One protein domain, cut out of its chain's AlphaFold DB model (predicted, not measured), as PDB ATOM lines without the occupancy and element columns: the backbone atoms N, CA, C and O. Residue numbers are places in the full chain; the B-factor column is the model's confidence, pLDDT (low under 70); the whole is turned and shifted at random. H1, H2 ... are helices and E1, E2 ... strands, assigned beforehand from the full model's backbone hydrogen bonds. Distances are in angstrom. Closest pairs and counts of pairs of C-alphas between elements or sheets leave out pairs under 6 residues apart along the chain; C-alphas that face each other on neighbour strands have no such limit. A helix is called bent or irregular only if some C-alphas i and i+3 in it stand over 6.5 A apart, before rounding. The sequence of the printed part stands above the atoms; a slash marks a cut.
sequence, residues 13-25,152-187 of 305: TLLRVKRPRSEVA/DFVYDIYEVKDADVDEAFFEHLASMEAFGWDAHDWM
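AT A GLANCE: This is residues 13 to 25 and 152 to 187 of the 305 residues of the protein "Probable RNA polymerase II nuclear localization protein SLC7A6OS" of Tigriopus californicus (UniProt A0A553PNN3). A small open sheet of three antiparallel strands, with E1 between the long E2 and the short E3, makes the body, and neither of its faces has a named helix on it. From one end of E2 a wide loop, residues 162 to 174, swings out and comes back to E3, with residues 164 to 171 sticking out, while the short helix H1 follows E3 and sticks out with residues 182 to 187. The printed part has 49 residues, with three named strands and one named helix in the order E1, E2, E3, H1; the sheet runs E2, E1, E3, and the class is mixed, helices and strands. The whole is flat, spanning 29 by 28 by 13 A, and only just loose, close to compact, with a radius of gyration of the C-alphas of 11.7 A.

IN THESE COORDINATES: E1 is residues 13 to 20, Thr 13 to Pro 20, and measures 22.9 A from first to last C-alpha. It begins at C-alpha 13 (10.102, -13.398, -30.351). Residues 21 to 25 follow, and then comes the cut. After Asp 152, E2 is residues 153 to 161, the longest strand with 9 residues and 25.6 A; its last C-alpha, that of Lys 161, is at (7.710, -7.094, -30.713). Residues 162 to 174 form a stretch of 13 residues with no named element. E3 is residues 175 to 178, Ser 175 to Ala 178, and measures 10.4 A. H1 is residues 181 to 187, Trp 181 to Met 187, 10.7 A long, and ends at C-alpha 187 (7.042, -31.386, -33.988). H1 is neither bent nor irregular, but only just: C-alphas 181 and 184 are 6.2 A apart.

HOW THE PARTS SIT: E1 is the inner strand of the sheet, and E2 and E3 are its edge strands. E2 and E1 are antiparallel neighbours, with 154 degrees between their N-to-C directions. Their C-alphas that face each other run from 153 and 20, 4.3 A apart, to 160 and 13, 5.3 A apart. Among the backbone atoms of this pair, N 15 and O 158 are within hydrogen-bond range at 2.8 A, and N 156 and O 17 at 2.9 A. E1 and E3 are antiparallel neighbours too, with 161 degrees between their directions. Here C-alphas 15 and 178 face each other at 4.9 A, and C-alphas 18 and 175 at 5.6 A. N 16 and O 177 are within hydrogen-bond range at 2.9 A, and N 177 and O 16 at 3.1 A. E2 and E3 are apart. The C-alphas of the sheet lie up to 3.6 A off the best plane through all of them, only just short of 4 A. H1 is not on the sheet, with 2 pairs of C-alphas within 10 A, and it is apart from E1 and from E2. In H1, 1 of 3 O i to N i+4 pairs is within hydrogen-bond range, beside 3 of 4 O i to N i+3 pairs.

THE WHOLE: The two C-alphas farthest apart are those of Asp 152 and Asp 162, 31.2 A. Without the stretches that stand free, residues 164 to 171 and 182 to 187, the body has 35 residues and spans 29 by 17 by 13 A. Residues 26 to 151 are not printed, and C-alphas 25 and 152 are 13.8 A apart across this cut, which falls in the link from E1 to E2. The link from E2 to E3 is long, with 13 residues, and that from E3 to H1 is tight, with 2. The mean pLDDT of the printed part is 71.2; 19 residues are under 70, namely 161 to 167, 169, 172 to 173 and 179 to 187, and the mean over H1 is 47.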
ATOM      1  N   THR A  13      10.146 -12.182 -31.168       75.19
ATOM      2  CA  THR A  13      10.102 -13.398 -30.351       75.19
ATOM      3  C   THR A  13       8.707 -13.995 -30.437       75.19
ATOM      4  O   THR A  13       7.711 -13.293 -30.274       75.19
ATOM      5  N   LEU A  14       8.627 -15.295 -30.715       78.75
ATOM      6  CA  LEU A  14       7.373 -16.040 -30.685       78.75
ATOM      7  C   LEU A  14       7.234 -16.732 -29.323       78.75
ATOM      8  O   LEU A  14       8.196 -17.298 -28.805       78.75
ATOM      9  N   LEU A  15       6.037 -16.697 -28.749       77.12
ATOM     10  CA  LEU A  15       5.711 -17.309 -27.464       77.12
ATOM     11  C   LEU A  15       4.600 -18.334 -27.651       77.12
ATOM     12  O   LEU A  15       3.585 -18.041 -28.283       77.12
ATOM     13  N   ARG A  16       4.778 -19.521 -27.071       81.62
ATOM     14  CA  ARG A  16       3.733 -20.544 -26.978       81.62
ATOM     15  C   ARG A  16       3.098 -20.486 -25.596       81.62
ATOM     16  O   ARG A  16       3.794 -20.613 -24.589       81.62
ATOM     17  N   VAL A  17       1.778 -20.345 -25.553       80.75
ATOM     18  CA  VAL A  17       1.006 -20.228 -24.312       80.75
ATOM     19  C   VAL A  17      -0.005 -21.356 -24.227       80.75
ATOM     20  O   VAL A  17      -0.830 -21.525 -25.120       80.75
ATOM     21  N   LYS A  18       0.046 -22.123 -23.137       86.75
ATOM     22  CA  LYS A  18      -0.955 -23.148 -22.827       86.75
ATOM     23  C   LYS A  18      -2.034 -22.542 -21.939       86.75
ATOM     24  O   LYS A  18      -1.716 -22.043 -20.860       86.75
ATOM     25  N   ARG A  19      -3.300 -22.647 -22.342       84.56
ATOM     26  CA  ARG A  19      -4.442 -22.207 -21.523       84.56
ATOM     27  C   ARG A  19      -5.590 -23.214 -21.528       84.56
ATOM     28  O   ARG A  19      -5.701 -23.990 -22.480       84.56
ATOM     29  N   PRO A  20      -6.459 -23.212 -20.507       84.75
ATOM     30  CA  PRO A  20      -7.715 -23.943 -20.541       84.75
ATOM     31  C   PRO A  20      -8.603 -23.529 -21.723       84.75
ATOM     32  O   PRO A  20      -8.700 -22.353 -22.073       84.75
ATOM     33  N   ARG A  21      -9.322 -24.483 -22.318       79.56
ATOM     34  CA  ARG A  21     -10.247 -24.243 -23.440       79.56
ATOM     35  C   ARG A  21     -11.418 -23.334 -23.051       79.56
ATOM     36  O   ARG A  21     -11.988 -22.677 -23.918       79.56
ATOM     37  N   SER A  22     -11.780 -23.306 -21.768       82.75
ATOM     38  CA  SER A  22     -12.820 -22.433 -21.213       82.75
ATOM     39  C   SER A  22     -12.400 -20.967 -21.113       82.75
ATOM     40  O   SER A  22     -13.262 -20.100 -20.982       82.75
ATOM     41  N   GLU A  23     -11.100 -20.684 -21.145       80.50
ATOM     42  CA  GLU A  23     -10.582 -19.322 -21.087       80.50
ATOM     43  C   GLU A  23     -10.537 -18.717 -22.485       80.50
ATOM     44  O   GLU A  23     -10.223 -19.393 -23.461       80.50
ATOM     45  N   VAL A  24     -10.864 -17.435 -22.600       80.50
ATOM     46  CA  VAL A  24     -10.789 -16.716 -23.875       80.50
ATOM     47  C   VAL A  24      -9.319 -16.454 -24.204       80.50
ATOM     48  O   VAL A  24      -8.534 -16.133 -23.312       80.50
ATOM     49  N   ALA A  25      -8.949 -16.583 -25.484       77.06
ATOM     50  CA  ALA A  25      -7.615 -16.215 -25.955       77.06
ATOM     51  C   ALA A  25      -7.277 -14.787 -25.514       77.06
ATOM     52  O   ALA A  25      -8.118 -13.888 -25.605       77.06
ATOM     53  N   ASP A 152      -8.447 -30.484 -22.069       80.50
ATOM     54  CA  ASP A 152      -9.106 -29.235 -21.684       80.50
ATOM     55  C   ASP A 152      -8.215 -28.009 -21.910       80.50
ATOM     56  O   ASP A 152      -8.487 -26.941 -21.376       80.50
ATOM     57  N   PHE A 153      -7.154 -28.143 -22.704       81.94
ATOM     58  CA  PHE A 153      -6.155 -27.120 -22.949       81.94
ATOM     59  C   PHE A 153      -5.957 -26.899 -24.442       81.94
ATOM     60  O   PHE A 153      -6.007 -27.836 -25.239       81.94
ATOM     61  N   VAL A 154      -5.687 -25.650 -24.791       83.81
ATOM     62  CA  VAL A 154      -5.304 -25.205 -26.128       83.81
ATOM     63  C   VAL A 154      -3.976 -24.456 -26.045       83.81
ATOM     64  O   VAL A 154      -3.610 -23.940 -24.983       83.81
ATOM     65  N   TYR A 155      -3.245 -24.440 -27.156       83.62
ATOM     66  CA  TYR A 155      -1.974 -23.735 -27.280       83.62
ATOM     67  C   TYR A 155      -2.137 -22.572 -28.252       83.62
ATOM     68  O   TYR A 155      -2.421 -22.797 -29.426       83.62
ATOM     69  N   ASP A 156      -1.925 -21.354 -27.769       85.19
ATOM     70  CA  ASP A 156      -1.890 -20.154 -28.598       85.19
ATOM     71  C   ASP A 156      -0.432 -19.770 -28.896       85.19
ATOM     72  O   ASP A 156       0.466 -19.999 -28.078       85.19
ATOM     73  N   ILE A 157      -0.197 -19.176 -30.068       80.81
ATOM     74  CA  ILE A 157       1.107 -18.631 -30.463       80.81
ATOM     75  C   ILE A 157       0.988 -17.114 -30.564       80.81
ATOM     76  O   ILE A 157       0.135 -16.600 -31.289       80.81
ATOM     77  N   TYR A 158       1.873 -16.409 -29.867       81.31
ATOM     78  CA  TYR A 158       1.912 -14.955 -29.813       81.31
ATOM     79  C   TYR A 158       3.230 -14.413 -30.365       81.31
ATOM     80  O   TYR A 158       4.291 -14.959 -30.081       81.31
ATOM     81  N   GLU A 159       3.172 -13.330 -31.142       80.44
ATOM     82  CA  GLU A 159       4.355 -12.590 -31.598       80.44
ATOM     83  C   GLU A 159       4.551 -11.370 -30.701       80.44
ATOM     84  O   GLU A 159       3.703 -10.479 -30.658       80.44
ATOM     85  N   VAL A 160       5.683 -11.324 -30.004       77.38
ATOM     86  CA  VAL A 160       6.082 -10.175 -29.195       77.38
ATOM     87  C   VAL A 160       7.119  -9.376 -29.970       77.38
ATOM     88  O   VAL A 160       8.149  -9.898 -30.413       77.38
ATOM     89  N   LYS A 161       6.804  -8.095 -30.161       66.50
ATOM     90  CA  LYS A 161       7.710  -7.094 -30.713       66.50
ATOM     91  C   LYS A 161       8.184  -6.255 -29.537       66.50
ATOM     92  O   LYS A 161       7.357  -5.632 -28.885       66.50
ATOM     93  N   ASP A 162       9.492  -6.279 -29.316       63.34
ATOM     94  CA  ASP A 162      10.213  -5.581 -28.249       63.34
ATOM     95  C   ASP A 162      10.076  -6.209 -26.848       63.34
ATOM     96  O   ASP A 162       9.031  -6.708 -26.441       63.34
ATOM     97  N   ALA A 163      11.208  -6.260 -26.141       56.59
ATOM     98  CA  ALA A 163      11.433  -7.072 -24.943       56.59
ATOM     99  C   ALA A 163      10.888  -6.458 -23.641       56.59
ATOM    100  O   ALA A 163      11.186  -6.969 -22.565       56.59
ATOM    101  N   ASP A 164      10.076  -5.403 -23.726       60.88
ATOM    102  CA  ASP A 164       9.470  -4.751 -22.561       60.88
ATOM    103  C   ASP A 164       8.210  -5.513 -22.127       60.88
ATOM    104  O   ASP A 164       7.099  -4.979 -22.094       60.88
ATOM    105  N   VAL A 165       8.374  -6.807 -21.847       65.31
ATOM    106  CA  VAL A 165       7.311  -7.615 -21.259       65.31
ATOM    107  C   VAL A 165       7.460  -7.543 -19.749       65.31
ATOM    108  O   VAL A 165       8.421  -8.063 -19.189       65.31
ATOM    109  N   ASP A 166       6.522  -6.854 -19.107       69.88
ATOM    110  CA  ASP A 166       6.452  -6.745 -17.650       69.88
ATOM    111  C   ASP A 166       6.280  -8.142 -17.031       69.88
ATOM    112  O   ASP A 166       5.479  -8.936 -17.515       69.88
ATOM    113  N   GLU A 167       7.007  -8.474 -15.968       67.62
ATOM    114  CA  GLU A 167       6.942  -9.798 -15.332       67.62
ATOM    115  C   GLU A 167       5.534 -10.090 -14.778       67.62
ATOM    116  O   GLU A 167       5.038 -11.217 -14.869       67.62
ATOM    117  N   ALA A 168       4.822  -9.035 -14.360       73.44
ATOM    118  CA  ALA A 168       3.414  -9.090 -13.959       73.44
ATOM    119  C   ALA A 168       2.479  -9.591 -15.082       73.44
ATOM    120  O   ALA A 168       1.372 -10.074 -14.822       73.44
ATOM    121  N   PHE A 169       2.912  -9.513 -16.346       66.81
ATOM    122  CA  PHE A 169       2.188 -10.046 -17.500       66.81
ATOM    123  C   PHE A 169       2.083 -11.578 -17.469       66.81
ATOM    124  O   PHE A 169       1.113 -12.140 -17.982       66.81
ATOM    125  N   PHE A 170       3.056 -12.266 -16.864       71.25
ATOM    126  CA  PHE A 170       3.174 -13.724 -16.930       71.25
ATOM    127  C   PHE A 170       2.575 -14.464 -15.731       71.25
ATOM    128  O   PHE A 170       2.349 -15.670 -15.830       71.25
ATOM    129  N   GLU A 171       2.254 -13.770 -14.635       74.38
ATOM    130  CA  GLU A 171       1.808 -14.386 -13.371       74.38
ATOM    131  C   GLU A 171       0.551 -15.264 -13.502       74.38
ATOM    132  O   GLU A 171       0.329 -16.170 -12.701       74.38
ATOM    133  N   HIS A 172      -0.273 -15.020 -14.523       68.06
ATOM    134  CA  HIS A 172      -1.559 -15.697 -14.714       68.06
ATOM    135  C   HIS A 172      -1.512 -16.832 -15.746       68.06
ATOM    136  O   HIS A 172      -2.542 -17.440 -16.039       68.06
ATOM    137  N   LEU A 173      -0.347 -17.111 -16.337       68.81
ATOM    138  CA  LEU A 173      -0.219 -18.096 -17.407       68.81
ATOM    139  C   LEU A 173       0.217 -19.448 -16.846       68.81
ATOM    140  O   LEU A 173       1.212 -19.558 -16.140       68.81
ATOM    141  N   ALA A 174      -0.521 -20.502 -17.203       73.75
ATOM    142  CA  ALA A 174      -0.248 -21.851 -16.706       73.75
ATOM    143  C   ALA A 174       1.132 -22.370 -17.142       73.75
ATOM    144  O   ALA A 174       1.802 -23.077 -16.394       73.75
ATOM    145  N   SER A 175       1.546 -22.042 -18.366       78.94
ATOM    146  CA  SER A 175       2.915 -22.245 -18.834       78.94
ATOM    147  C   SER A 175       3.178 -21.397 -20.070       78.94
ATOM    148  O   SER A 175       2.341 -21.355 -20.982       78.94
ATOM    149  N   MET A 176       4.369 -20.816 -20.133       74.50
ATOM    150  CA  MET A 176       4.881 -20.130 -21.305       74.50
ATOM    151  C   MET A 176       6.219 -20.725 -21.705       74.50
ATOM    152  O   MET A 176       7.069 -20.991 -20.859       74.50
ATOM    153  N   GLU A 177       6.403 -20.902 -23.003       76.81
ATOM    154  CA  GLU A 177       7.659 -21.376 -23.555       76.81
ATOM    155  C   GLU A 177       8.046 -20.508 -24.746       76.81
ATOM    156  O   GLU A 177       7.199 -20.153 -25.577       76.81
ATOM    157  N   ALA A 178       9.330 -20.160 -24.822       70.88
ATOM    158  CA  ALA A 178       9.874 -19.522 -26.005       70.88
ATOM    159  C   ALA A 178       9.673 -20.471 -27.188       70.88
ATOM    160  O   ALA A 178      10.114 -21.622 -27.168       70.88
ATOM    161  N   PHE A 179       8.994 -19.995 -28.225       66.38
ATOM    162  CA  PHE A 179       8.839 -20.762 -29.445       66.38
ATOM    163  C   PHE A 179      10.149 -20.645 -30.230       66.38
ATOM    164  O   PHE A 179      10.324 -19.763 -31.070       66.38
ATOM    165  N   GLY A 180      11.110 -21.502 -29.886       60.75
ATOM    166  CA  GLY A 180      12.335 -21.652 -30.660       60.75
ATOM    167  C   GLY A 180      11.981 -22.133 -32.062       60.75
ATOM    168  O   GLY A 180      11.129 -22.997 -32.223       60.75
ATOM    169  N   TRP A 181      12.621 -21.606 -33.102       53.38
ATOM    170  CA  TRP A 181      12.450 -22.183 -34.442       53.38
ATOM    171  C   TRP A 181      13.023 -23.613 -34.520       53.38
ATOM    172  O   TRP A 181      12.558 -24.409 -35.333       53.38
ATOM    173  N   ASP A 182      13.932 -23.954 -33.598       49.53
ATOM    174  CA  ASP A 182      14.425 -25.316 -33.328       49.53
ATOM    175  C   ASP A 182      13.371 -26.220 -32.660       49.53
ATOM    176  O   ASP A 182      13.548 -27.430 -32.573       49.53
ATOM    177  N   ALA A 183      12.202 -25.678 -32.288       46.91
ATOM    178  CA  ALA A 183      11.017 -26.462 -31.926       46.91
ATOM    179  C   ALA A 183      10.519 -27.380 -33.045       46.91
ATOM    180  O   ALA A 183       9.642 -28.224 -32.828       46.91
ATOM    181  N   HIS A 184      11.045 -27.193 -34.257       45.69
ATOM    182  CA  HIS A 184      10.810 -28.092 -35.367       45.69
ATOM    183  C   HIS A 184      11.250 -29.533 -35.069       45.69
ATOM    184  O   HIS A 184      10.617 -30.436 -35.613       45.69
ATOM    185  N   ASP A 185      12.210 -29.751 -34.163       44.62
ATOM    186  CA  ASP A 185      12.614 -31.099 -33.739       44.62
ATOM    187  C   ASP A 185      11.539 -31.786 -32.888       44.62
ATOM    188  O   ASP A 185      11.325 -32.990 -32.990       44.62
ATOM    189  N   TRP A 186      10.768 -31.031 -32.098       43.22
ATOM    190  CA  TRP A 186       9.734 -31.615 -31.230       43.22
ATOM    191  C   TRP A 186       8.421 -31.873 -31.979       43.22
ATOM    192  O   TRP A 186       7.601 -32.681 -31.540       43.22
ATOM    193  N   MET A 187       8.201 -31.182 -33.105       45.47
ATOM    194  CA  MET A 187       7.042 -31.386 -33.988       45.47
ATOM    195  C   MET A 187       7.360 -32.172 -35.266       45.47
ATOM    196  O   MET A 187       6.449 -32.439 -36.052       45.47
TER     197      MET A 187